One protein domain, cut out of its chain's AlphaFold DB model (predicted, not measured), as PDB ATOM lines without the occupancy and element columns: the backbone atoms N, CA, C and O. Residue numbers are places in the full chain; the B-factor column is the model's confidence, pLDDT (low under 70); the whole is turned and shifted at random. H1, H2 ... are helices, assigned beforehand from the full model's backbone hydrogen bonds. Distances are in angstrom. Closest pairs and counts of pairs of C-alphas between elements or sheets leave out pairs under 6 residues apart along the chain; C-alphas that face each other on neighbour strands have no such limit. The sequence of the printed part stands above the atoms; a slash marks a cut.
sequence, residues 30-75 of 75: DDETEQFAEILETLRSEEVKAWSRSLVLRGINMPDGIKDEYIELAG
ATOM      1  N   ASP A  30     465.311 310.715 446.974       98.31
ATOM      2  CA  ASP A  30     464.536 311.918 447.301       98.31
ATOM      3  C   ASP A  30     465.214 313.183 446.733       98.31
ATOM      4  O   ASP A  30     464.577 313.936 446.006       98.31
ATOM      5  N   ASP A  31     466.528 313.349 446.938       98.31
ATOM      6  CA  ASP A  31     467.302 314.487 446.402       98.31
ATOM      7  C   ASP A  31     467.308 314.552 444.863       98.31
ATOM      8  O   ASP A  31     467.386 315.624 444.262       98.31
ATOM      9  N   GLU A  32     467.288 313.397 444.194       98.56
ATOM     10  CA  GLU A  32     467.201 313.349 442.734       98.56
ATOM     11  C   GLU A  32     465.785 313.652 442.262       98.56
ATOM     12  O   GLU A  32     465.627 314.302 441.240       98.56
ATOM     13  N   THR A  33     464.763 313.210 442.997       98.62
ATOM     14  CA  THR A  33     463.355 313.512 442.713       98.62
ATOM     15  C   THR A  33     463.084 315.009 442.843       98.62
ATOM     16  O   THR A  33     462.429 315.574 441.968       98.62
ATOM     17  N   GLU A  34     463.654 315.654 443.863       98.44
ATOM     18  CA  GLU A  34     463.550 317.099 444.091       98.44
ATOM     19  C   GLU A  34     464.051 317.905 442.885       98.44
ATOM     20  O   GLU A  34     463.386 318.836 442.454       98.44
ATOM     21  N   GLN A  35     465.147 317.488 442.238       98.44
ATOM     22  CA  GLN A  35     465.646 318.165 441.029       98.44
ATOM     23  C   GLN A  35     464.621 318.178 439.887       98.44
ATOM     24  O   GLN A  35     464.584 319.117 439.099       98.44
ATOM     25  N   PHE A  36     463.783 317.142 439.763       98.69
ATOM     26  CA  PHE A  36     462.706 317.151 438.770       98.69
ATOM     27  C   PHE A  36     461.525 318.012 439.223       98.69
ATOM     28  O   PHE A  36     460.893 318.637 438.372       98.69
ATOM     29  N   ALA A  37     461.221 318.025 440.525       98.38
ATOM     30  CA  ALA A  37     460.166 318.853 441.102       98.38
ATOM     31  C   ALA A  37     460.477 320.345 440.913       98.38
ATOM     32  O   ALA A  37     459.653 321.068 440.364       98.38
ATOM     33  N   GLU A  38     461.702 320.777 441.224       98.12
ATOM     34  CA  GLU A  38     462.154 322.160 441.032       98.12
ATOM     35  C   GLU A  38     461.954 322.627 439.583       98.12
ATOM     36  O   GLU A  38     461.445 323.721 439.342       98.12
ATOM     37  N   ILE A  39     462.288 321.786 438.597       98.25
ATOM     38  CA  ILE A  39     462.017 322.106 437.191       98.25
ATOM     39  C   ILE A  39     460.511 322.199 436.949       98.25
ATOM     40  O   ILE A  39     460.055 323.209 436.418       98.25
ATOM     41  N   LEU A  40     459.732 321.193 437.357       98.12
ATOM     42  CA  LEU A  40     458.282 321.145 437.155       98.12
ATOM     43  C   LEU A  40     457.565 322.385 437.722       98.12
ATOM     44  O   LEU A  40     456.700 322.939 437.041       98.12
ATOM     45  N   GLU A  41     457.959 322.854 438.905       96.62
ATOM     46  CA  GLU A  41     457.404 324.039 439.568       96.62
ATOM     47  C   GLU A  41     457.716 325.354 438.830       96.62
ATOM     48  O   GLU A  41     456.955 326.322 438.924       96.62
ATOM     49  N   THR A  42     458.820 325.415 438.078       96.81
ATOM     50  CA  THR A  42     459.204 326.617 437.310       96.81
ATOM     51  C   THR A  42     458.483 326.737 435.968       96.81
ATOM     52  O   THR A  42     458.459 327.822 435.375       96.81
ATOM     53  N   LEU A  43     457.876 325.650 435.482       97.69
ATOM     54  CA  LEU A  43     457.206 325.618 434.188       97.69
ATOM     55  C   LEU A  43     455.879 326.372 434.217       97.69
ATOM     56  O   LEU A  43     455.085 326.290 435.155       97.69
ATOM     57  N   ARG A  44     455.559 327.035 433.105       96.62
ATOM     58  CA  ARG A  44     454.194 327.511 432.866       96.62
ATOM     59  C   ARG A  44     453.287 326.320 432.574       96.62
ATOM     60  O   ARG A  44     453.723 325.320 432.003       96.62
ATOM     61  N   SER A  45     451.994 326.434 432.877       92.19
ATOM     62  CA  SER A  45     451.030 325.344 432.650       92.19
ATOM     63  C   SER A  45     451.019 324.838 431.200       92.19
ATOM     64  O   SER A  45     450.853 323.642 430.959       92.19
ATOM     65  N   GLU A  46     451.247 325.710 430.207       93.56
ATOM     66  CA  GLU A  46     451.356 325.291 428.805       93.56
ATOM     67  C   GLU A  46     452.633 324.489 428.470       93.56
ATOM     68  O   GLU A  46     452.658 323.774 427.464       93.56
ATOM     69  N   GLU A  47     453.672 324.565 429.307       97.56
ATOM     70  CA  GLU A  47     454.983 323.929 429.116       97.56
ATOM     71  C   GLU A  47     455.055 322.528 429.734       97.56
ATOM     72  O   GLU A  47     455.733 321.661 429.186       97.56
ATOM     73  N   VAL A  48     454.285 322.243 430.789       97.94
ATOM     74  CA  VAL A  48     454.321 320.972 431.548       97.94
ATOM     75  C   VAL A  48     454.197 319.733 430.646       97.94
ATOM     76  O   VAL A  48     454.969 318.772 430.737       97.94
ATOM     77  N   LYS A  49     453.251 319.747 429.696       96.94
ATOM     78  CA  LYS A  49     453.069 318.645 428.730       96.94
ATOM     79  C   LYS A  49     454.228 318.540 427.734       96.94
ATOM     80  O   LYS A  49     454.572 317.433 427.309       96.94
ATOM     81  N   ALA A  50     454.802 319.670 427.330       96.75
ATOM     82  CA  ALA A  50     455.927 319.711 426.403       96.75
ATOM     83  C   ALA A  50     457.218 319.214 427.074       96.75
ATOM     84  O   ALA A  50     457.942 318.422 426.465       96.75
ATOM     85  N   TRP A  51     457.430 319.562 428.343       98.25
ATOM     86  CA  TRP A  51     458.531 319.075 429.169       98.25
ATOM     87  C   TRP A  51     458.482 317.559 429.376       98.25
ATOM     88  O   TRP A  51     459.436 316.863 429.032       98.25
ATOM     89  N   SER A  52     457.336 317.000 429.785       97.69
ATOM     90  CA  SER A  52     457.171 315.538 429.904       97.69
ATOM     91  C   SER A  52     457.457 314.814 428.580       97.69
ATOM     92  O   SER A  52     458.168 313.805 428.533       97.69
ATOM     93  N   ARG A  53     457.004 315.378 427.453       96.56
ATOM     94  CA  ARG A  53     457.360 314.863 426.126       96.56
ATOM     95  C   ARG A  53     458.867 314.952 425.857       96.56
ATOM     96  O   ARG A  53     459.403 314.037 425.236       96.56
ATOM     97  N   SER A  54     459.545 316.017 426.284       97.88
ATOM     98  CA  SER A  54     461.001 316.158 426.170       97.88
ATOM     99  C   SER A  54     461.743 315.069 426.946       97.88
ATOM    100  O   SER A  54     462.606 314.414 426.361       97.88
ATOM    101  N   LEU A  55     461.355 314.790 428.197       98.19
ATOM    102  CA  LEU A  55     461.928 313.697 428.997       98.19
ATOM    103  C   LEU A  55     461.834 312.354 428.256       98.19
ATOM    104  O   LEU A  55     462.840 311.665 428.071       98.19
ATOM    105  N   VAL A  56     460.655 312.032 427.707       96.94
ATOM    106  CA  VAL A  56     460.441 310.811 426.907       96.94
ATOM    107  C   VAL A  56     461.354 310.765 425.679       96.94
ATOM    108  O   VAL A  56     461.944 309.724 425.387       96.94
ATOM    109  N   LEU A  57     461.505 311.877 424.953       96.44
ATOM    110  CA  LEU A  57     462.386 311.945 423.778       96.44
ATOM    111  C   LEU A  57     463.868 311.799 424.138       96.44
ATOM    112  O   LEU A  57     464.637 311.253 423.344       96.44
ATOM    113  N   ARG A  58     464.263 312.264 425.324       97.44
ATOM    114  CA  ARG A  58     465.622 312.129 425.861       97.44
ATOM    115  C   ARG A  58     465.885 310.754 426.478       97.44
ATOM    116  O   ARG A  58     467.044 310.375 426.652       97.44
ATOM    117  N   GLY A  59     464.838 309.956 426.694       97.75
ATOM    118  CA  GLY A  59     464.922 308.640 427.328       97.75
ATOM    119  C   GLY A  59     465.094 308.735 428.843       97.75
ATOM    120  O   GLY A  59     465.751 307.882 429.437       97.75
ATOM    121  N   ILE A  60     464.553 309.791 429.441       98.62
ATOM    122  CA  ILE A  60     464.524 310.028 430.879       98.62
ATOM    123  C   ILE A  60     463.125 309.648 431.359       98.62
ATOM    124  O   ILE A  60     462.125 310.101 430.797       98.62
ATOM    125  N   ASN A  61     463.049 308.793 432.373       98.50
ATOM    126  CA  ASN A  61     461.777 308.494 433.014       98.50
ATOM    127  C   ASN A  61     461.538 309.512 434.126       98.50
ATOM    128  O   ASN A  61     462.423 309.766 434.932       98.50
ATOM    129  N   MET A  62     460.337 310.076 434.175       98.56
ATOM    130  CA  MET A  62     459.916 310.915 435.294       98.56
ATOM    131  C   MET A  62     459.923 310.090 436.596       98.56
ATOM    132  O   MET A  62     459.358 308.988 436.571       98.56
ATOM    133  N   PRO A  63     460.509 310.592 437.701       98.69
ATOM    134  CA  PRO A  63     460.460 309.927 439.001       98.69
ATOM    135  C   PRO A  63     459.023 309.673 439.455       98.69
ATOM    136  O   PRO A  63     458.142 310.506 439.241       98.69
ATOM    137  N   ASP A  64     458.777 308.539 440.114       98.62
ATOM    138  CA  ASP A  64     457.446 308.208 440.636       98.62
ATOM    139  C   ASP A  64     456.927 309.270 441.622       98.62
ATOM    140  O   ASP A  64     455.729 309.552 441.627       98.62
ATOM    141  N   GLY A  65     457.827 309.899 442.388       98.19
ATOM    142  CA  GLY A  65     457.494 310.875 443.429       98.19
ATOM    143  C   GLY A  65     456.830 312.169 442.944       98.19
ATOM    144  O   GLY A  65     456.134 312.794 443.733       98.19
ATOM    145  N   ILE A  66     456.970 312.538 441.663       98.31
ATOM    146  CA  ILE A  66     456.382 313.776 441.106       98.31
ATOM    147  C   ILE A  66     455.231 313.523 440.120       98.31
ATOM    148  O   ILE A  66     454.717 314.449 439.495       98.31
ATOM    149  N   LYS A  67     454.812 312.263 439.929       98.00
ATOM    150  CA  LYS A  67     453.786 311.922 438.927       98.00
ATOM    151  C   LYS A  67     452.423 312.536 439.235       98.00
ATOM    152  O   LYS A  67     451.742 312.961 438.304       98.00
ATOM    153  N   ASP A  68     452.034 312.569 440.506       97.81
ATOM    154  CA  ASP A  68     450.747 313.134 440.923       97.81
ATOM    155  C   ASP A  68     450.717 314.655 440.708       97.81
ATOM    156  O   ASP A  68     449.768 315.173 440.120       97.81
ATOM    157  N   GLU A  69     451.794 315.352 441.078       97.25
ATOM    158  CA  GLU A  69     451.960 316.791 440.842       97.25
ATOM    159  C   GLU A  69     451.969 317.127 439.346       97.25
ATOM    160  O   GLU A  69     451.270 318.035 438.891       97.25
ATOM    161  N   TYR A  70     452.685 316.338 438.541       97.94
ATOM    162  CA  TYR A  70     452.646 316.472 437.090       97.94
ATOM    163  C   TYR A  70     451.216 316.353 436.548       97.94
ATOM    164  O   TYR A  70     450.835 317.134 435.679       97.94
ATOM    165  N   ILE A  71     450.420 315.390 437.027       96.75
ATOM    166  CA  ILE A  71     449.029 315.212 436.583       96.75
ATOM    167  C   ILE A  71     448.177 316.429 436.957       96.75
ATOM    168  O   ILE A  71     447.354 316.848 436.143       96.75
ATOM    169  N   GLU A  72     448.377 317.000 438.146       96.19
ATOM    170  CA  GLU A  72     447.681 318.209 438.595       96.19
ATOM    171  C   GLU A  72     448.004 319.415 437.700       96.19
ATOM    172  O   GLU A  72     447.092 320.069 437.191       96.19
ATOM    173  N   LEU A  73     449.288 319.666 437.434       95.38
ATOM    174  CA  LEU A  73     449.744 320.811 436.637       95.38
ATOM    175  C   LEU A  73     449.517 320.634 435.129       95.38
ATOM    176  O   LEU A  73     449.366 321.614 434.399       95.38
ATOM    177  N   ALA A  74     449.485 319.390 434.646       93.75
ATOM    178  CA  ALA A  74     449.181 319.065 433.257       93.75
ATOM    179  C   ALA A  74     447.672 319.058 432.955       93.75
ATOM    180  O   ALA A  74     447.315 318.862 431.788       93.75
ATOM    181  N   GLY A  75     446.807 319.206 433.964       84.50
ATOM    182  CA  GLY A  75     445.342 319.223 433.847       84.50
ATOM    183  C   GLY A  75     444.796 320.145 432.765       84.50
ATOM    184  O   GLY A  75     445.334 321.255 432.571       84.50
TER     185      GLY A  75
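This is residues 30 to 75 of the 75 residues of an uncharacterized protein of Prevotella bergensis DSM 17361 (UniProt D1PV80). H1 and H3 lie side by side; H2 slants away from their ends, and residues 53 to 59 stick out. The 46 printed residues include three named helices, H1, H2, H3 in order: all helix. The whole is compact, radius of gyration of the C-alphas 9.8 A, spanning 26 by 21 by 16 A.

Find C-alpha 30 at (464.536, 311.918, 447.301), where H1, residues 30 to 42, begins. H2, residues 45 to 58, runs 20.8 A. H3, residues 64 to 73, ends at C-alpha 73 (449.744, 320.811, 436.637).

H1 and H3 touch at a shallow tilt of 14 degrees, the same way; C-alphas 37 and 66, their closest, are 6.3 A apart. H2 and H3, a hairpin, only just touch, with 3 pairs of C-alphas within 8 A and residues 45 to 48 of H2 alone; C-alphas 45 and 73 are closest, 6.2 A. Within hydrogen-bond range are 6 of 9 O i to N i+4 pairs in H1, 8 of 10 in H2, 4 of 6 in H3.

The printed part has no cut; no printed residue is under 70.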